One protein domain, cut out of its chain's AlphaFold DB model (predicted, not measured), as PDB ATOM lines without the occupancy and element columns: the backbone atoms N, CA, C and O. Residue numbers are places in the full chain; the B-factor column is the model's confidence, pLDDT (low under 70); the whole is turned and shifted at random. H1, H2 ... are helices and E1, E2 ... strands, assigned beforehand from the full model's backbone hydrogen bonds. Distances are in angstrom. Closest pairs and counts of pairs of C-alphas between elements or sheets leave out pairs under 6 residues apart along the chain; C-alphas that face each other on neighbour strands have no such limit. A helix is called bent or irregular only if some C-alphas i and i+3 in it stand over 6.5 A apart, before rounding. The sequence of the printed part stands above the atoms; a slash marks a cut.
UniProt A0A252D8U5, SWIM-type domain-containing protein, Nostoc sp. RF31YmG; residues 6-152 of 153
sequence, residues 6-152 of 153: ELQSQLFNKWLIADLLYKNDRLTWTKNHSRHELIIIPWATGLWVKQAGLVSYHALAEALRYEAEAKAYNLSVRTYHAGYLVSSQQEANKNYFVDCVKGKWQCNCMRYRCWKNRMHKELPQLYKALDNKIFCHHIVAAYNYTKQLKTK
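Overview. This is residues 6 to 152 of the 153 residues of the protein "SWIM-type domain-containing protein" of Nostoc sp. RF31YmG (UniProt A0A252D8U5). Look for an elongated model with a small sheet at each end and the long helix H4 running between them. At one end H2 packs over the sheet E1 E2 E3; at the other H7 packs over the strongly twisted sheet E4 E5 E6 E7. H5 runs from this second end back toward the first and turns a corner into H6, which packs on the first part of H4, while H1 crosses H5. The printed part has 147 residues, with the order H1 H2 H3 E1 E2 E3 H4 E4 E5 E6 E7 H5 H6 H7, antiparallel sheets and a mixed class of helices and strands. It is compact, with a radius of gyration of the C-alphas of 16.9 A, and spans 53 by 30 by 29 A.

Along the chain. Find C-alpha 6 at (111.990, 174.840, 176.267), where H1 runs to residue 11. H2, residues 14 to 23, measures 14.2 A, and H3 is residues 28 to 31. Then come E1, residues 40 to 42, E2, 46 to 49, and E3, 53 to 56. From C-alpha 57 at (104.099, 162.222, 186.536), H4 runs 22.1 A to residue 72. Next read E4, residues 77 to 80, E5, 83 to 87, E6, 95 to 101 and 19.3 A long, and E7, 104 to 107. H5, residues 110 to 122, is irregular: C-alphas 117 and 120 are 7.5 A apart. After H6, residues 124 to 129, H7 takes residues 137 to 150 over 20.0 A, ending at C-alpha 150 (101.097, 143.469, 159.762).

Arrangement. Start at the hub, H4. Its residues 67 to 72 touch H7, closest at C-alphas Ala 68 and His 137, 4.3 A. Its residues 57 to 61 touch H6, at Tyr 57 and Leu 126, 5.2 A, and its residues 59 to 63 touch H2, at Ala 59 and Leu 20, 7.3 A. H2 is on the sheet E1 E2 E3, and H3 is near H2. This sheet is a meander, each strand the antiparallel neighbour of the one before; look at N 41 and O 48, 2.9 A, and N 47 and O 55, 2.8 A. E4 E5 E6 E7 is another; look at N 78 and O 85, 3.0 A, N 84 and O 98, 2.8 A, and N 99 and O 106, 3.1 A. H7 makes two layers with it, a helix on one face, at a height of 8.3 A over the sheet. H5 touches H1, at Cys 114 and Leu 7, 6.9 A. Every O i to N i+4 pair is within hydrogen-bond range in H2, H4, H6 and H7, but 1 of 2 in H1 and 7 of 9 in H5; H3 is too short for such a pair.

Size, cuts and confidence. The two C-alphas farthest apart are those of Asn 32 and His 81, 54.5 A. The printed part has no cut and no long link. Residues 147 to 152, of which 147 to 150 belong to H7, stand free. Mean pLDDT of the printed part is 93.9, and residue 152 is under 70.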
ATOM      1  N   GLU A   6     112.330 175.554 177.498       91.62
ATOM      2  CA  GLU A   6     111.990 174.840 176.267       91.62
ATOM      3  C   GLU A   6     111.296 173.508 176.553       91.62
ATOM      4  O   GLU A   6     110.306 173.186 175.896       91.62
ATOM      5  N   LEU A   7     111.767 172.743 177.543       92.25
ATOM      6  CA  LEU A   7     111.137 171.480 177.916       92.25
ATOM      7  C   LEU A   7     109.802 171.724 178.640       92.25
ATOM      8  O   LEU A   7     108.808 171.061 178.341       92.25
ATOM      9  N   GLN A   8     109.752 172.730 179.521       92.56
ATOM     10  CA  GLN A   8     108.526 173.140 180.211       92.56
ATOM     11  C   GLN A   8     107.434 173.578 179.227       92.56
ATOM     12  O   GLN A   8     106.304 173.109 179.331       92.56
ATOM     13  N   SER A   9     107.759 174.407 178.228       89.81
ATOM     14  CA  SER A   9     106.775 174.900 177.247       89.81
ATOM     15  C   SER A   9     106.135 173.785 176.406       89.81
ATOM     16  O   SER A   9     105.025 173.946 175.902       89.81
ATOM     17  N   GLN A  10     106.807 172.636 176.278       90.75
ATOM     18  CA  GLN A  10     106.314 171.486 175.519       90.75
ATOM     19  C   GLN A  10     105.527 170.477 176.361       90.75
ATOM     20  O   GLN A  10     104.721 169.742 175.791       90.75
ATOM     21  N   LEU A  11     105.776 170.410 177.673       92.38
ATOM     22  CA  LEU A  11     105.194 169.404 178.570       92.38
ATOM     23  C   LEU A  11     104.138 169.972 179.515       92.38
ATOM     24  O   LEU A  11     103.199 169.271 179.876       92.38
ATOM     25  N   PHE A  12     104.284 171.224 179.944       92.31
ATOM     26  CA  PHE A  12     103.457 171.827 180.992       92.31
ATOM     27  C   PHE A  12     102.376 172.712 180.380       92.31
ATOM     28  O   PHE A  12     102.185 173.869 180.752       92.31
ATOM     29  N   ASN A  13     101.671 172.160 179.394       91.50
ATOM     30  CA  ASN A  13     100.558 172.848 178.766       91.50
ATOM     31  C   ASN A  13      99.446 173.068 179.801       91.50
ATOM     32  O   ASN A  13      98.850 172.111 180.290       91.50
ATOM     33  N   LYS A  14      99.136 174.333 180.103       93.56
ATOM     34  CA  LYS A  14      98.116 174.710 181.092       93.56
ATOM     35  C   LYS A  14      96.740 174.100 180.816       93.56
ATOM     36  O   LYS A  14      96.031 173.790 181.765       93.56
ATOM     37  N   TRP A  15      96.379 173.885 179.550       93.31
ATOM     38  CA  TRP A  15      95.137 173.207 179.173       93.31
ATOM     39  C   TRP A  15      95.166 171.734 179.567       93.31
ATOM     40  O   TRP A  15      94.279 171.282 180.279       93.31
ATOM     41  N   LEU A  16      96.237 171.026 179.202       94.25
ATOM     42  CA  LEU A  16      96.424 169.619 179.564       94.25
ATOM     43  C   LEU A  16      96.439 169.427 181.087       94.25
ATOM     44  O   LEU A  16      95.834 168.497 181.611       94.25
ATOM     45  N   ILE A  17      97.118 170.325 181.808       95.62
ATOM     46  CA  ILE A  17      97.168 170.290 183.271       95.62
ATOM     47  C   ILE A  17      95.795 170.581 183.878       95.62
ATOM     48  O   ILE A  17      95.400 169.879 184.803       95.62
ATOM     49  N   ALA A  18      95.045 171.553 183.355       94.94
ATOM     50  CA  ALA A  18      93.679 171.803 183.806       94.94
ATOM     51  C   ALA A  18      92.785 170.568 183.598       94.94
ATOM     52  O   ALA A  18      92.112 170.161 184.539       94.94
ATOM     53  N   ASP A  19      92.841 169.921 182.431       94.06
ATOM     54  CA  ASP A  19      92.090 168.688 182.138       94.06
ATOM     55  C   ASP A  19      92.443 167.552 183.106       94.06
ATOM     56  O   ASP A  19      91.565 166.824 183.572       94.06
ATOM     57  N   LEU A  20      93.720 167.421 183.469       95.75
ATOM     58  CA  LEU A  20      94.160 166.473 184.492       95.75
ATOM     59  C   LEU A  20      93.633 166.817 185.888       95.75
ATOM     60  O   LEU A  20      93.311 165.912 186.654       95.75
ATOM     61  N   LEU A  21      93.531 168.098 186.240       95.00
ATOM     62  CA  LEU A  21      92.929 168.520 187.507       95.00
ATOM     63  C   LEU A  21      91.423 168.234 187.528       95.00
ATOM     64  O   LEU A  21      90.940 167.707 188.528       95.00
ATOM     65  N   TYR A  22      90.713 168.484 186.420       93.19
ATOM     66  CA  TYR A  22      89.299 168.124 186.258       93.19
ATOM     67  C   TYR A  22      89.074 166.621 186.452       93.19
ATOM     68  O   TYR A  22      88.223 166.222 187.241       93.19
ATOM     69  N   LYS A  23      89.883 165.777 185.796       90.69
ATOM     70  CA  LYS A  23      89.796 164.310 185.915       90.69
ATOM     71  C   LYS A  23      90.042 163.783 187.332       90.69
ATOM     72  O   LYS A  23      89.577 162.698 187.655       90.69
ATOM     73  N   ASN A  24      90.771 164.532 188.155       88.94
ATOM     74  CA  ASN A  24      91.074 164.177 189.544       88.94
ATOM     75  C   ASN A  24      90.136 164.863 190.555       88.94
ATOM     76  O   ASN A  24      90.498 164.967 191.726       88.94
ATOM     77  N   ASP A  25      88.993 165.387 190.100       91.25
ATOM     78  CA  ASP A  25      88.003 166.113 190.910       91.25
ATOM     79  C   ASP A  25      88.590 167.297 191.708       91.25
ATOM     80  O   ASP A  25      88.138 167.692 192.783       91.25
ATOM     81  N   ARG A  26      89.651 167.910 191.173       90.62
ATOM     82  CA  ARG A  26      90.295 169.074 191.785       90.62
ATOM     83  C   ARG A  26      89.754 170.339 191.165       90.62
ATOM     84  O   ARG A  26      90.414 170.958 190.338       90.62
ATOM     85  N   LEU A  27      88.540 170.702 191.561       92.44
ATOM     86  CA  LEU A  27      87.767 171.780 190.934       92.44
ATOM     87  C   LEU A  27      87.766 173.085 191.729       92.44
ATOM     88  O   LEU A  27      87.381 174.125 191.213       92.44
ATOM     89  N   THR A  28      88.208 173.077 192.986       92.50
ATOM     90  CA  THR A  28      88.096 174.249 193.874       92.50
ATOM     91  C   THR A  28      88.790 175.499 193.330       92.50
ATOM     92  O   THR A  28      88.303 176.608 193.551       92.50
ATOM     93  N   TRP A  29      89.877 175.336 192.571       93.31
ATOM     94  CA  TRP A  29      90.611 176.441 191.956       93.31
ATOM     95  C   TRP A  29      89.800 177.203 190.901       93.31
ATOM     96  O   TRP A  29      90.044 178.394 190.713       93.31
ATOM     97  N   THR A  30      88.818 176.569 190.251       94.62
ATOM     98  CA  THR A  30      88.044 177.188 189.161       94.62
ATOM     99  C   THR A  30      87.113 178.294 189.645       94.62
ATOM    100  O   THR A  30      86.602 179.059 188.832       94.62
ATOM    101  N   LYS A  31      86.884 178.393 190.961       93.69
ATOM    102  CA  LYS A  31      86.074 179.456 191.570       93.69
ATOM    103  C   LYS A  31      86.747 180.825 191.485       93.69
ATOM    104  O   LYS A  31      86.060 181.823 191.324       93.69
ATOM    105  N   ASN A  32      88.077 180.853 191.591       95.44
ATOM    106  CA  ASN A  32      88.857 182.088 191.741       95.44
ATOM    107  C   ASN A  32      89.937 182.257 190.664       95.44
ATOM    108  O   ASN A  32      90.578 183.303 190.609       95.44
ATOM    109  N   HIS A  33      90.178 181.231 189.844       93.69
ATOM    110  CA  HIS A  33      91.240 181.233 188.848       93.69
ATOM    111  C   HIS A  33      90.781 180.595 187.540       93.69
ATOM    112  O   HIS A  33      90.141 179.544 187.510       93.69
ATOM    113  N   SER A  34      91.195 181.200 186.437       93.38
ATOM    114  CA  SER A  34      91.153 180.615 185.107       93.38
ATOM    115  C   SER A  34      92.362 179.705 184.870       93.38
ATOM    116  O   SER A  34      93.418 179.817 185.497       93.38
ATOM    117  N   ARG A  35      92.249 178.805 183.887       93.69
ATOM    118  CA  ARG A  35      93.339 177.882 183.521       93.69
ATOM    119  C   ARG A  35      94.629 178.600 183.095       93.69
ATOM    120  O   ARG A  35      95.719 178.048 183.226       93.69
ATOM    121  N   HIS A  36      94.526 179.834 182.593       93.12
ATOM    122  CA  HIS A  36      95.677 180.636 182.174       93.12
ATOM    123  C   HIS A  36      96.515 181.123 183.359       93.12
ATOM    124  O   HIS A  36      97.702 181.393 183.191       93.12
ATOM    125  N   GLU A  37      95.943 181.160 184.559       94.31
ATOM    126  CA  GLU A  37      96.587 181.656 185.779       94.31
ATOM    127  C   GLU A  37      97.254 180.542 186.595       94.31
ATOM    128  O   GLU A  37      97.909 180.812 187.602       94.31
ATOM    129  N   LEU A  38      97.144 179.282 186.153       94.69
ATOM    130  CA  LEU A  38      97.796 178.158 186.818       94.69
ATOM    131  C   LEU A  38      99.316 178.360 186.866       94.69
ATOM    132  O   LEU A  38      99.971 178.563 185.837       94.69
ATOM    133  N   ILE A  39      99.870 178.277 188.076       95.00
ATOM    134  CA  ILE A  39     101.311 178.315 188.329       95.00
ATOM    135  C   ILE A  39     101.768 176.874 188.519       95.00
ATOM    136  O   ILE A  39     101.403 176.227 189.501       95.00
ATOM    137  N   ILE A  40     102.548 176.382 187.558       95.25
ATOM    138  CA  ILE A  40     102.985 174.988 187.472       95.25
ATOM    139  C   ILE A  40     104.471 174.923 187.811       95.25
ATOM    140  O   ILE A  40     105.281 175.589 187.170       95.25
ATOM    141  N   ILE A  41     104.824 174.112 188.804       94.12
ATOM    142  CA  ILE A  41     106.196 173.961 189.291       94.12
ATOM    143  C   ILE A  41     106.569 172.470 189.258       94.12
ATOM    144  O   ILE A  41     105.844 171.655 189.833       94.12
ATOM    145  N   PRO A  42     107.683 172.075 188.614       92.94
ATOM    146  CA  PRO A  42     108.228 170.724 188.744       92.94
ATOM    147  C   PRO A  42     108.488 170.354 190.203       92.94
ATOM    148  O   PRO A  42     109.097 171.126 190.940       92.94
ATOM    149  N   TRP A  43     108.076 169.157 190.603       93.44
ATOM    150  CA  TRP A  43     108.275 168.628 191.947       93.44
ATOM    151  C   TRP A  43     108.792 167.189 191.909       93.44
ATOM    152  O   TRP A  43     108.844 166.559 190.856       93.44
ATOM    153  N   ALA A  44     109.170 166.636 193.063       90.38
ATOM    154  CA  ALA A  44     109.794 165.312 193.139       90.38
ATOM    155  C   ALA A  44     108.929 164.182 192.542       90.38
ATOM    156  O   ALA A  44     109.458 163.259 191.927       90.38
ATOM    157  N   THR A  45     107.607 164.250 192.711       92.12
ATOM    158  CA  THR A  45     106.653 163.189 192.332       92.12
ATOM    159  C   THR A  45     105.690 163.596 191.213       92.12
ATOM    160  O   THR A  45     104.850 162.796 190.788       92.12
ATOM    161  N   GLY A  46     105.793 164.827 190.708       95.06
ATOM    162  CA  GLY A  46     104.854 165.352 189.727       95.06
ATOM    163  C   GLY A  46     105.006 166.845 189.481       95.06
ATOM    164  O   GLY A  46     106.060 167.430 189.704       95.06
ATOM    165  N   LEU A  47     103.929 167.471 189.026       95.69
ATOM    166  CA  LEU A  47     103.820 168.912 188.861       95.69
ATOM    167  C   LEU A  47     102.967 169.480 189.987       95.69
ATOM    168  O   LEU A  47     101.794 169.133 190.119       95.69
ATOM    169  N   TRP A  48     103.549 170.351 190.802       95.62
ATOM    170  CA  TRP A  48     102.796 171.106 191.790       95.62
ATOM    171  C   TRP A  48     102.098 172.277 191.106       95.62
ATOM    172  O   TRP A  48     102.749 173.174 190.568       95.62
ATOM    173  N   VAL A  49     100.769 172.269 191.124       96.12
ATOM    174  CA  VAL A  49      99.950 173.391 190.677       96.12
ATOM    175  C   VAL A  49      99.570 174.192 191.909       96.12
ATOM    176  O   VAL A  49      98.803 173.710 192.739       96.12
ATOM    177  N   LYS A  50     100.089 175.417 192.048       95.19
ATOM    178  CA  LYS A  50      99.930 176.211 193.283       95.19
ATOM    179  C   LYS A  50      98.468 176.335 193.724       95.19
ATOM    180  O   LYS A  50      98.185 176.302 194.914       95.19
ATOM    181  N   GLN A  51      97.558 176.453 192.763       95.44
ATOM    182  CA  GLN A  51      96.130 176.631 193.002       95.44
ATOM    183  C   GLN A  51      95.363 175.321 193.264       95.44
ATOM    184  O   GLN A  51      94.261 175.378 193.796       95.44
ATOM    185  N   ALA A  52      95.900 174.157 192.879       93.56
ATOM    186  CA  ALA A  52      95.123 172.911 192.776       93.56
ATOM    187  C   ALA A  52      95.854 171.641 193.266       93.56
ATOM    188  O   ALA A  52      95.332 170.526 193.190       93.56
ATOM    189  N   GLY A  53      97.079 171.788 193.764       93.00
ATOM    190  CA  GLY A  53      97.908 170.704 194.281       93.00
ATOM    191  C   GLY A  53      98.656 169.905 193.207       93.00
ATOM    192  O   GLY A  53      98.882 170.354 192.088       93.00
ATOM    193  N   LEU A  54      99.079 168.694 193.572       94.62
ATOM    194  CA  LEU A  54      99.980 167.844 192.783       94.62
ATOM    195  C   LEU A  54      99.295 167.055 191.648       94.62
ATOM    196  O   LEU A  54      98.405 166.253 191.928       94.62
ATOM    197  N   VAL A  55      99.781 167.172 190.413       96.31
ATOM    198  CA  VAL A  55      99.508 166.245 189.298       96.31
ATOM    199  C   VAL A  55     100.670 165.260 189.188       96.31
ATOM    200  O   VAL A  55     101.806 165.687 189.006       96.31
ATOM    201  N   SER A  56     100.427 163.953 189.303       96.25
ATOM    202  CA  SER A  56     101.510 162.958 189.263       96.25
ATOM    203  C   SER A  56     102.158 162.858 187.875       96.25
ATOM    204  O   SER A  56     101.511 163.077 186.848       96.25
ATOM    205  N   TYR A  57     103.435 162.470 187.823       97.06
ATOM    206  CA  TYR A  57     104.099 162.222 186.536       97.06
ATOM    207  C   TYR A  57     103.494 161.056 185.749       97.06
ATOM    208  O   TYR A  57     103.581 161.059 184.525       97.06
ATOM    209  N   HIS A  58     102.850 160.098 186.421       96.69
ATOM    210  CA  HIS A  58     102.125 159.016 185.754       96.69
ATOM    211  C   HIS A  58     100.910 159.546 184.988       96.69
ATOM    212  O   HIS A  58     100.797 159.316 183.788       96.69
ATOM    213  N   ALA A  59     100.062 160.340 185.652       95.88
ATOM    214  CA  ALA A  59      98.898 160.951 185.015       95.88
ATOM    215  C   ALA A  59      99.314 161.865 183.850       95.88
ATOM    216  O   ALA A  59      98.688 161.865 182.790       95.88
ATOM    217  N   LEU A  60     100.415 162.609 184.015       96.62
ATOM    218  CA  LEU A  60     100.983 163.402 182.928       96.62
ATOM    219  C   LEU A  60     101.468 162.524 181.766       96.62
ATOM    220  O   LEU A  60     101.190 162.842 180.614       96.62
ATOM    221  N   ALA A  61     102.173 161.424 182.042       96.69
ATOM    222  CA  ALA A  61     102.662 160.512 181.012       96.69
ATOM    223  C   ALA A  61     101.516 159.897 180.193       96.69
ATOM    224  O   ALA A  61     101.588 159.876 178.964       96.69
ATOM    225  N   GLU A  62     100.442 159.459 180.852       95.88
ATOM    226  CA  GLU A  62      99.233 158.954 180.193       95.88
ATOM    227  C   GLU A  62      98.568 160.021 179.322       95.88
ATOM    228  O   GLU A  62      98.236 159.764 178.165       95.88
ATOM    229  N   ALA A  63      98.439 161.245 179.835       95.56
ATOM    230  CA  ALA A  63      97.851 162.343 179.079       95.56
ATOM    231  C   ALA A  63      98.685 162.717 177.842       95.56
ATOM    232  O   ALA A  63      98.125 162.945 176.772       95.56
ATOM    233  N   LEU A  64     100.019 162.714 177.953       95.25
ATOM    234  CA  LEU A  64     100.919 162.949 176.820       95.25
ATOM    235  C   LEU A  64     100.836 161.829 175.771       95.25
ATOM    236  O   LEU A  64     100.932 162.113 174.575       95.25
ATOM    237  N   ARG A  65     100.652 160.568 176.196       95.38
ATOM    238  CA  ARG A  65     100.410 159.430 175.288       95.38
ATOM    239  C   ARG A  65      99.108 159.628 174.522       95.38
ATOM    240  O   ARG A  65      99.138 159.630 173.294       95.38
ATOM    241  N   TYR A  66      98.017 159.903 175.234       94.69
ATOM    242  CA  TYR A  66      96.712 160.156 174.628       94.69
ATOM    243  C   TYR A  66      96.747 161.345 173.655       94.69
ATOM    244  O   TYR A  66      96.248 161.252 172.537       94.69
ATOM    245  N   GLU A  67      97.398 162.454 174.028       93.50
ATOM    246  CA  GLU A  67      97.567 163.612 173.139       93.50
ATOM    247  C   GLU A  67      98.329 163.230 171.859       93.50
ATOM    248  O   GLU A  67      97.973 163.667 170.762       93.50
ATOM    249  N   ALA A  68      99.387 162.423 171.975       94.56
ATOM    250  CA  ALA A  68     100.156 161.979 170.820       94.56
ATOM    251  C   ALA A  68      99.358 161.035 169.912       94.56
ATOM    252  O   ALA A  68      99.465 161.163 168.694       94.56
ATOM    253  N   GLU A  69      98.551 160.138 170.477       95.38
ATOM    254  CA  GLU A  69      97.646 159.250 169.735       95.38
ATOM    255  C   GLU A  69      96.557 160.031 169.000       95.38
ATOM    256  O   GLU A  69      96.392 159.862 167.792       95.38
ATOM    257  N   ALA A  70      95.885 160.957 169.688       93.69
ATOM    258  CA  ALA A  70      94.862 161.806 169.085       93.69
ATOM    259  C   ALA A  70      95.430 162.641 167.926       93.69
ATOM    260  O   ALA A  70      94.824 162.743 166.861       93.69
ATOM    261  N   LYS A  71      96.635 163.201 168.097       93.44
ATOM    262  CA  LYS A  71      97.317 163.960 167.038       93.44
ATOM    263  C   LYS A  71      97.806 163.086 165.889       93.44
ATOM    264  O   LYS A  71      97.876 163.568 164.764       93.44
ATOM    265  N   ALA A  72      98.150 161.828 166.154       95.94
ATOM    266  CA  ALA A  72      98.611 160.888 165.139       95.94
ATOM    267  C   ALA A  72      97.495 160.450 164.181       95.94
ATOM    268  O   ALA A  72      97.782 160.161 163.023       95.94
ATOM    269  N   TYR A  73      96.246 160.411 164.655       91.44
ATOM    270  CA  TYR A  73      95.100 159.869 163.915       91.44
ATOM    271  C   TYR A  73      94.896 160.499 162.527       91.44
ATOM    272  O   TYR A  73      94.568 159.806 161.572       91.44
ATOM    273  N   ASN A  74      95.153 161.801 162.401       87.62
ATOM    274  CA  ASN A  74      94.932 162.563 161.170       87.62
ATOM    275  C   ASN A  74      96.210 162.749 160.329       87.62
ATOM    276  O   ASN A  74      96.252 163.628 159.468       87.62
ATOM    277  N   LEU A  75      97.278 161.991 160.599       95.06
ATOM    278  CA  LEU A  75      98.529 162.095 159.845       95.06
ATOM    279  C   LEU A  75      98.584 161.032 158.756       95.06
ATOM    280  O   LEU A  75      98.430 159.841 159.021       95.06
ATOM    281  N   SER A  76      98.888 161.455 157.532       95.25
ATOM    282  CA  SER A  76      99.194 160.518 156.457       95.25
ATOM    283  C   SER A  76     100.607 159.975 156.642       95.25
ATOM    284  O   SER A  76     101.541 160.740 156.903       95.25
ATOM    285  N   VAL A  77     100.766 158.666 156.459       97.19
ATOM    286  CA  VAL A  77     102.049 157.965 156.546       97.19
ATOM    287  C   VAL A  77     102.305 157.242 155.233       97.19
ATOM    288  O   VAL A  77     101.418 156.571 154.707       97.19
ATOM    289  N   ARG A  78     103.534 157.338 154.721       95.62
ATOM    290  CA  ARG A  78     104.011 156.521 153.600       95.62
ATOM    291  C   ARG A  78     105.381 155.931 153.903       95.62
ATOM    292  O   ARG A  78     106.199 156.568 154.568       95.62
ATOM    293  N   THR A  79     105.642 154.732 153.396       95.69
ATOM    294  CA  THR A  79     106.970 154.109 153.448       95.69
ATOM    295  C   THR A  79     107.975 154.918 152.630       95.69
ATOM    296  O   THR A  79     107.649 155.393 151.541       95.69
ATOM    297  N   TYR A  80     109.196 155.075 153.137       94.44
ATOM    298  CA  TYR A  80     110.267 155.800 152.457       94.44
ATOM    299  C   TYR A  80     111.637 155.245 152.855       94.44
ATOM    300  O   TYR A  80     112.075 155.416 153.995       94.44
ATOM    301  N   HIS A  81     112.316 154.581 151.914       91.31
ATOM    302  CA  HIS A  81     113.554 153.829 152.159       91.31
ATOM    303  C   HIS A  81     113.447 152.945 153.420       91.31
ATOM    304  O   HIS A  81     112.535 152.130 153.523       91.31
ATOM    305  N   ALA A  82     114.352 153.118 154.386       90.56
ATOM    306  CA  ALA A  82     114.401 152.374 155.644       90.56
ATOM    307  C   ALA A  82     113.469 152.932 156.747       90.56
ATOM    308  O   ALA A  82     113.630 152.597 157.920       90.56
ATOM    309  N   GLY A  83     112.516 153.803 156.402       96.12
ATOM    310  CA  GLY A  83     111.624 154.442 157.363       96.12
ATOM    311  C   GLY A  83     110.307 154.912 156.755       96.12
ATOM    312  O   GLY A  83     109.756 154.301 155.836       96.12
ATOM    313  N   TYR A  84     109.788 156.006 157.302       97.75
ATOM    314  CA  TYR A  84     108.474 156.549 156.994       97.75
ATOM    315  C   TYR A  84     108.539 158.067 156.858       97.75
ATOM    316  O   TYR A  84     109.232 158.748 157.616       97.75
ATOM    317  N   LEU A  85     107.769 158.598 155.914       97.56
ATOM    318  CA  LEU A  85     107.433 160.015 155.860       97.56
ATOM    319  C   LEU A  85     106.034 160.200 156.439       97.56
ATOM    320  O   LEU A  85     105.084 159.564 155.981       97.56
ATOM    321  N   VAL A  86     105.934 161.063 157.444       97.62
ATOM    322  CA  VAL A  86     104.684 161.406 158.126       97.62
ATOM    323  C   VAL A  86     104.376 162.875 157.875       97.62
ATOM    324  O   VAL A  86     105.249 163.719 158.087       97.62
ATOM    325  N   SER A  87     103.160 163.189 157.436       96.31
ATOM    326  CA  SER A  87     102.777 164.571 157.134       96.31
ATOM    327  C   SER A  87     102.745 165.466 158.373       96.31
ATOM    328  O   SER A  87     102.592 165.008 159.506       96.31
ATOM    329  N   SER A  88     102.893 166.769 158.145       92.31
ATOM    330  CA  SER A  88     102.611 167.813 159.126       92.31
ATOM    331  C   SER A  88     101.157 168.270 159.013       92.31
ATOM    332  O   SER A  88     100.662 168.497 157.913       92.31
ATOM    333  N   GLN A  89     100.490 168.499 160.146       85.38
ATOM    334  CA  GLN A  89      99.198 169.204 160.160       85.38
ATOM    335  C   GLN A  89      99.339 170.716 159.993       85.38
ATOM    336  O   GLN A  89      98.385 171.381 159.607       85.38
ATOM    337  N   GLN A  90     100.504 171.272 160.329       83.06
ATOM    338  CA  GLN A  90     100.717 172.721 160.324       83.06
ATOM    339  C   GLN A  90     101.137 173.240 158.946       83.06
ATOM    340  O   GLN A  90     100.953 174.413 158.648       83.06
ATOM    341  N   GLU A  91     101.727 172.379 158.115       86.56
ATOM    342  CA  GLU A  91     102.331 172.755 156.837       86.56
ATOM    343  C   GLU A  91     102.090 171.632 155.819       86.56
ATOM    344  O   GLU A  91     102.733 170.586 155.894       86.56
ATOM    345  N   ALA A  92     101.188 171.844 154.853       81.31
ATOM    346  CA  ALA A  92     100.717 170.801 153.930       81.31
ATOM    347  C   ALA A  92     101.836 170.086 153.140       81.31
ATOM    348  O   ALA A  92     101.715 168.908 152.820       81.31
ATOM    349  N   ASN A  93     102.951 170.773 152.870       87.75
ATOM    350  CA  ASN A  93     104.070 170.243 152.080       87.75
ATOM    351  C   ASN A  93     105.237 169.725 152.930       87.75
ATOM    352  O   ASN A  93     106.272 169.317 152.397       87.75
ATOM    353  N   LYS A  94     105.102 169.739 154.257       93.56
ATOM    354  CA  LYS A  94     106.156 169.310 155.169       93.56
ATOM    355  C   LYS A  94     105.910 167.893 155.641       93.56
ATOM    356  O   LYS A  94     104.829 167.555 156.114       93.56
ATOM    357  N   ASN A  95     106.962 167.087 155.572       95.94
ATOM    358  CA  ASN A  95     106.978 165.744 156.124       95.94
ATOM    359  C   ASN A  95     108.083 165.618 157.170       95.94
ATOM    360  O   ASN A  95     109.157 166.212 157.047       95.94
ATOM    361  N   TYR A  96     107.822 164.803 158.180       97.19
ATOM    362  CA  TYR A  96     108.796 164.380 159.168       97.19
ATOM    363  C   TYR A  96     109.242 162.960 158.853       97.19
ATOM    364  O   TYR A  96     108.427 162.093 158.534       97.19
ATOM    365  N   PHE A  97     110.547 162.730 158.947       97.62
ATOM    366  CA  PHE A  97     111.118 161.403 158.781       97.62
ATOM    367  C   PHE A  97     111.081 160.670 160.119       97.62
ATOM    368  O   PHE A  97     111.474 161.227 161.153       97.62
ATOM    369  N   VAL A  98     110.592 159.434 160.081       98.06
ATOM    370  CA  VAL A  98     110.512 158.523 161.219       98.06
ATOM    371  C   VAL A  98     111.155 157.200 160.834       98.06
ATOM    372  O   VAL A  98     110.796 156.609 159.820       98.06
ATOM    373  N   ASP A  99     112.066 156.704 161.659       97.12
ATOM    374  CA  ASP A  99     112.705 155.404 161.484       97.12
ATOM    375  C   ASP A  99     112.617 154.562 162.763       97.12
ATOM    376  O   ASP A  99     112.266 155.040 163.846       97.12
ATOM    377  N   CYS A 100     112.893 153.266 162.625       94.62
ATOM    378  CA  CYS A 100     112.965 152.339 163.744       94.62
ATOM    379  C   CYS A 100     114.231 151.495 163.614       94.62
ATOM    380  O   CYS A 100     114.284 150.527 162.858       94.62
ATOM    381  N   VAL A 101     115.265 151.866 164.367       92.12
ATOM    382  CA  VAL A 101     116.569 151.198 164.329       92.12
ATOM    383  C   VAL A 101     116.705 150.323 165.565       92.12
ATOM    384  O   VAL A 101     116.677 150.825 166.690       92.12
ATOM    385  N   LYS A 102     116.850 149.003 165.375       90.88
ATOM    386  CA  LYS A 102     116.965 148.016 166.471       90.88
ATOM    387  C   LYS A 102     115.828 148.149 167.505       90.88
ATOM    388  O   LYS A 102     116.067 148.158 168.710       90.88
ATOM    389  N   GLY A 103     114.594 148.337 167.027       88.19
ATOM    390  CA  GLY A 103     113.405 148.503 167.873       88.19
ATOM    391  C   GLY A 103     113.263 149.876 168.546       88.19
ATOM    392  O   GLY A 103     112.317 150.082 169.306       88.19
ATOM    393  N   LYS A 104     114.172 150.827 168.284       92.25
ATOM    394  CA  LYS A 104     114.111 152.192 168.821       92.25
ATOM    395  C   LYS A 104     113.607 153.159 167.757       92.25
ATOM    396  O   LYS A 104     114.305 153.433 166.782       92.25
ATOM    397  N   TRP A 105     112.418 153.700 167.993       96.00
ATOM    398  CA  TRP A 105     111.804 154.704 167.131       96.00
ATOM    399  C   TRP A 105     112.486 156.065 167.267       96.00
ATOM    400  O   TRP A 105     112.757 156.530 168.384       96.00
ATOM    401  N   GLN A 106     112.740 156.719 166.138       97.06
ATOM    402  CA  GLN A 106     113.266 158.078 166.104       97.06
ATOM    403  C   GLN A 106     112.504 158.953 165.120       97.06
ATOM    404  O   GLN A 106     111.834 158.474 164.213       97.06
ATOM    405  N   CYS A 107     112.556 160.263 165.347       97.31
ATOM    406  CA  CYS A 107     111.904 161.249 164.500       97.31
ATOM    407  C   CYS A 107     112.771 162.502 164.392       97.31
ATOM    408  O   CYS A 107     113.424 162.904 165.354       97.31
ATOM    409  N   ASN A 108     112.752 163.172 163.244       96.56
ATOM    410  CA  ASN A 108     113.481 164.429 163.062       96.56
ATOM    411  C   ASN A 108     112.727 165.675 163.586       96.56
ATOM    412  O   ASN A 108     113.263 166.789 163.544       96.56
ATOM    413  N   CYS A 109     111.502 165.531 164.109       95.12
ATOM    414  CA  CYS A 109     110.729 166.673 164.599       95.12
ATOM    415  C   CYS A 109     111.377 167.329 165.835       95.12
ATOM    416  O   CYS A 109     112.078 166.690 166.623       95.12
ATOM    417  N   MET A 110     111.147 168.635 166.016       93.31
ATOM    418  CA  MET A 110     111.766 169.399 167.108       93.31
ATOM    419  C   MET A 110     111.346 168.888 168.494       93.31
ATOM    420  O   MET A 110     112.194 168.753 169.372       93.31
ATOM    421  N   ARG A 111     110.064 168.533 168.671       92.19
ATOM    422  CA  ARG A 111     109.546 167.987 169.937       92.19
ATOM    423  C   ARG A 111     110.304 166.722 170.350       92.19
ATOM    424  O   ARG A 111     110.807 166.650 171.466       92.19
ATOM    425  N   TYR A 112     110.466 165.763 169.433       96.00
ATOM    426  CA  TYR A 112     111.221 164.536 169.708       96.00
ATOM    427  C   TYR A 112     112.681 164.834 170.060       96.00
ATOM    428  O   TYR A 112     113.177 164.333 171.067       96.00
ATOM    429  N   ARG A 113     113.363 165.675 169.267       95.00
ATOM    430  CA  ARG A 113     114.768 166.044 169.518       95.00
ATOM    431  C   ARG A 113     114.948 166.687 170.892       95.00
ATOM    432  O   ARG A 113     115.843 166.296 171.635       95.00
ATOM    433  N   CYS A 114     114.069 167.623 171.250       95.00
ATOM    434  CA  CYS A 114     114.085 168.283 172.551       95.00
ATOM    435  C   CYS A 114     113.921 167.270 173.693       95.00
ATOM    436  O   CYS A 114     114.763 167.204 174.588       95.00
ATOM    437  N   TRP A 115     112.892 166.422 173.624       95.88
ATOM    438  CA  TRP A 115     112.605 165.451 174.678       95.88
ATOM    439  C   TRP A 115     113.714 164.402 174.810       95.88
ATOM    440  O   TRP A 115     114.165 164.134 175.922       95.88
ATOM    441  N   LYS A 116     114.220 163.868 173.689       95.44
ATOM    442  CA  LYS A 116     115.335 162.903 173.660       95.44
ATOM    443  C   LYS A 116     116.580 163.446 174.352       95.44
ATOM    444  O   LYS A 116     117.183 162.747 175.165       95.44
ATOM    445  N   ASN A 117     116.941 164.692 174.063       94.44
ATOM    446  CA  ASN A 117     118.175 165.282 174.570       94.44
ATOM    447  C   ASN A 117     118.084 165.682 176.047       94.44
ATOM    448  O   ASN A 117     119.087 165.606 176.756       94.44
ATOM    449  N   ARG A 118     116.899 166.102 176.506       95.06
ATOM    450  CA  ARG A 118     116.736 166.773 177.803       95.06
ATOM    451  C   ARG A 118     115.994 165.955 178.857       95.06
ATOM    452  O   ARG A 118     116.423 165.928 180.005       95.06
ATOM    453  N   MET A 119     114.908 165.266 178.498       95.44
ATOM    454  CA  MET A 119     113.946 164.737 179.477       95.44
ATOM    455  C   MET A 119     114.566 163.744 180.466       95.44
ATOM    456  O   MET A 119     114.277 163.820 181.654       95.44
ATOM    457  N   HIS A 120     115.457 162.863 180.009       95.31
ATOM    458  CA  HIS A 120     116.120 161.889 180.884       95.31
ATOM    459  C   HIS A 120     117.011 162.540 181.957       95.31
ATOM    460  O   HIS A 120     117.209 161.948 183.013       95.31
ATOM    461  N   LYS A 121     117.536 163.748 181.697       94.88
ATOM    462  CA  LYS A 121     118.349 164.517 182.650       94.88
ATOM    463  C   LYS A 121     117.490 165.446 183.490       94.88
ATOM    464  O   LYS A 121     117.686 165.518 184.687       94.88
ATOM    465  N   GLU A 122     116.557 166.158 182.867       95.06
ATOM    466  CA  GLU A 122     115.826 167.264 183.498       95.06
ATOM    467  C   GLU A 122     114.521 166.840 184.177       95.06
ATOM    468  O   GLU A 122     114.077 167.500 185.112       95.06
ATOM    469  N   LEU A 123     113.910 165.740 183.736       95.06
ATOM    470  CA  LEU A 123     112.662 165.188 184.272       95.06
ATOM    471  C   LEU A 123     112.724 163.645 184.327       95.06
ATOM    472  O   LEU A 123     111.903 162.966 183.701       95.06
ATOM    473  N   PRO A 124     113.684 163.052 185.066       95.31
ATOM    474  CA  PRO A 124     113.911 161.609 185.084       95.31
ATOM    475  C   PRO A 124     112.701 160.826 185.605       95.31
ATOM    476  O   PRO A 124     112.448 159.718 185.140       95.31
ATOM    477  N   GLN A 125     111.910 161.391 186.522       95.75
ATOM    478  CA  GLN A 125     110.700 160.736 187.024       95.75
ATOM    479  C   GLN A 125     109.610 160.650 185.950       95.75
ATOM    480  O   GLN A 125     108.960 159.613 185.827       95.75
ATOM    481  N   LEU A 126     109.447 161.695 185.129       96.38
ATOM    482  CA  LEU A 126     108.555 161.646 183.969       96.38
ATOM    483  C   LEU A 126     109.091 160.687 182.903       96.38
ATOM    484  O   LEU A 126     108.326 159.904 182.353       96.38
ATOM    485  N   TYR A 127     110.400 160.701 182.643       96.62
ATOM    486  CA  TYR A 127     111.017 159.762 181.707       96.62
ATOM    487  C   TYR A 127     110.782 158.304 182.127       96.62
ATOM    488  O   TYR A 127     110.419 157.471 181.298       96.62
ATOM    489  N   LYS A 128     110.900 158.014 183.429       96.88
ATOM    490  CA  LYS A 128     110.564 156.710 184.006       96.88
ATOM    491  C   LYS A 128     109.077 156.383 183.853       96.88
ATOM    492  O   LYS A 128     108.759 155.269 183.460       96.88
ATOM    493  N   ALA A 129     108.181 157.341 184.104       97.00
ATOM    494  CA  ALA A 129     106.736 157.171 183.900       97.00
ATOM    495  C   ALA A 129     106.353 156.940 182.423       97.00
ATOM    496  O   ALA A 129     105.309 156.365 182.132       97.00
ATOM    497  N   LEU A 130     107.210 157.347 181.484       95.81
ATOM    498  CA  LEU A 130     107.086 157.067 180.052       95.81
ATOM    499  C   LEU A 130     107.768 155.750 179.638       95.81
ATOM    500  O   LEU A 130     107.999 155.530 178.449       95.81
ATOM    501  N   ASP A 131     108.094 154.875 180.590       95.44
ATOM    502  CA  ASP A 131     108.817 153.612 180.384       95.44
ATOM    503  C   ASP A 131     110.184 153.795 179.720       95.44
ATOM    504  O   ASP A 131     110.623 152.972 178.912       95.44
ATOM    505  N   ASN A 132     110.865 154.896 180.047       95.00
ATOM    506  CA  ASN A 132     112.158 155.270 179.480       95.00
ATOM    507  C   ASN A 132     112.125 155.358 177.941       95.00
ATOM    508  O   ASN A 132     113.090 155.002 177.258       95.00
ATOM    509  N   LYS A 133     110.996 155.806 177.378       93.31
ATOM    510  CA  LYS A 133     110.801 155.990 175.937       93.31
ATOM    511  C   LYS A 133     110.409 157.428 175.634       93.31
ATOM    512  O   LYS A 133     109.640 158.051 176.358       93.31
ATOM    513  N   ILE A 134     110.908 157.931 174.510       94.81
ATOM    514  CA  ILE A 134     110.488 159.209 173.938       94.81
ATOM    515  C   ILE A 134     109.686 158.926 172.679       94.81
ATOM    516  O   ILE A 134     110.114 158.154 171.821       94.81
ATOM    517  N   PHE A 135     108.545 159.587 172.555       94.25
ATOM    518  CA  PHE A 135     107.700 159.524 171.376       94.25
ATOM    519  C   PHE A 135     107.213 160.922 170.995       94.25
ATOM    520  O   PHE A 135     107.295 161.884 171.757       94.25
ATOM    521  N   CYS A 136     106.702 161.026 169.778       95.81
ATOM    522  CA  CYS A 136     105.909 162.148 169.302       95.81
ATOM    523  C   CYS A 136     104.748 161.577 168.478       95.81
ATOM    524  O   CYS A 136     104.756 160.390 168.147       95.81
ATOM    525  N   HIS A 137     103.775 162.405 168.102       95.94
ATOM    526  CA  HIS A 137     102.650 161.945 167.279       95.94
ATOM    527  C   HIS A 137     103.094 161.359 165.927       95.94
ATOM    528  O   HIS A 137     102.458 160.430 165.449       95.94
ATOM    529  N   HIS A 138     104.221 161.796 165.345       97.50
ATOM    530  CA  HIS A 138     104.747 161.175 164.119       97.50
ATOM    531  C   HIS A 138     105.222 159.734 164.343       97.50
ATOM    532  O   HIS A 138     104.954 158.866 163.519       97.50
ATOM    533  N   ILE A 139     105.899 159.463 165.467       97.69
ATOM    534  CA  ILE A 139     106.300 158.096 165.836       97.69
ATOM    535  C   ILE A 139     105.063 157.231 166.045       97.69
ATOM    536  O   ILE A 139     105.018 156.108 165.553       97.69
ATOM    537  N   VAL A 140     104.054 157.761 166.740       97.56
ATOM    538  CA  VAL A 140     102.797 157.043 166.978       97.56
ATOM    539  C   VAL A 140     102.084 156.735 165.657       97.56
ATOM    540  O   VAL A 140     101.677 155.595 165.447       97.56
ATOM    541  N   ALA A 141     102.008 157.694 164.730       97.50
ATOM    542  CA  ALA A 141     101.413 157.487 163.410       97.50
ATOM    543  C   ALA A 141     102.154 156.407 162.609       97.50
ATOM    544  O   ALA A 141     101.527 155.469 162.117       97.50
ATOM    545  N   ALA A 142     103.487 156.486 162.530       97.50
ATOM    546  CA  ALA A 142     104.293 155.487 161.831       97.50
ATOM    547  C   ALA A 142     104.149 154.089 162.454       97.50
ATOM    548  O   ALA A 142     103.971 153.108 161.740       97.50
ATOM    549  N   TYR A 143     104.149 153.997 163.785       96.56
ATOM    550  CA  TYR A 143     103.950 152.744 164.508       96.56
ATOM    551  C   TYR A 143     102.570 152.124 164.244       96.56
ATOM    552  O   TYR A 143     102.471 150.922 163.981       96.56
ATOM    553  N   ASN A 144     101.509 152.934 164.273       96.06
ATOM    554  CA  ASN A 144     100.148 152.485 163.977       96.06
ATOM    555  C   ASN A 144     100.018 152.018 162.524       96.06
ATOM    556  O   ASN A 144      99.433 150.968 162.269       96.06
ATOM    557  N   TYR A 145     100.638 152.735 161.586       95.94
ATOM    558  CA  TYR A 145     100.714 152.322 160.188       95.94
ATOM    559  C   TYR A 145     101.427 150.966 160.032       95.94
ATOM    560  O   TYR A 145     100.897 150.059 159.392       95.94
ATOM    561  N   THR A 146     102.572 150.756 160.697       93.69
ATOM    562  CA  THR A 146     103.265 149.454 160.693       93.69
ATOM    563  C   THR A 146     102.394 148.331 161.260       93.69
ATOM    564  O   THR A 146     102.411 147.221 160.730       93.69
ATOM    565  N   LYS A 147     101.629 148.587 162.330       92.81
ATOM    566  CA  LYS A 147     100.681 147.603 162.879       92.81
ATOM    567  C   LYS A 147      99.614 147.211 161.861       92.81
ATOM    568  O   LYS A 147      99.379 146.024 161.681       92.81
ATOM    569  N   GLN A 148      99.022 148.190 161.179       91.19
ATOM    570  CA  GLN A 148      97.988 147.951 160.168       91.19
ATOM    571  C   GLN A 148      98.507 147.142 158.973       91.19
ATOM    572  O   GLN A 148      97.777 146.316 158.431       91.19
ATOM    573  N   LEU A 149      99.765 147.347 158.569       88.38
ATOM    574  CA  LEU A 149     100.389 146.529 157.525       88.38
ATOM    575  C   LEU A 149     100.550 145.069 157.964       88.38
ATOM    576  O   LEU A 149     100.286 144.165 157.181       88.38
ATOM    577  N   LYS A 150     100.933 144.829 159.223       86.38
ATOM    578  CA  LYS A 150     101.097 143.469 159.762       86.38
ATOM    579  C   LYS A 150      99.786 142.708 159.918       86.38
ATOM    580  O   LYS A 150      99.812 141.494 159.882       86.38
ATOM    581  N   THR A 151      98.667 143.398 160.121       81.69
ATOM    582  CA  THR A 151      97.345 142.756 160.222       81.69
ATOM    583  C   THR A 151      96.740 142.392 158.866       81.69
ATOM    584  O   THR A 151      95.703 141.741 158.832       81.69
ATOM    585  N   LYS A 152      97.326 142.865 157.760       69.25
ATOM    586  CA  LYS A 152      96.830 142.628 156.395       69.25
ATOM    587  C   LYS A 152      97.577 141.514 155.648       69.25
ATOM    588  O   LYS A 152      97.118 141.135 154.576       69.25
TER     589      LYS A 152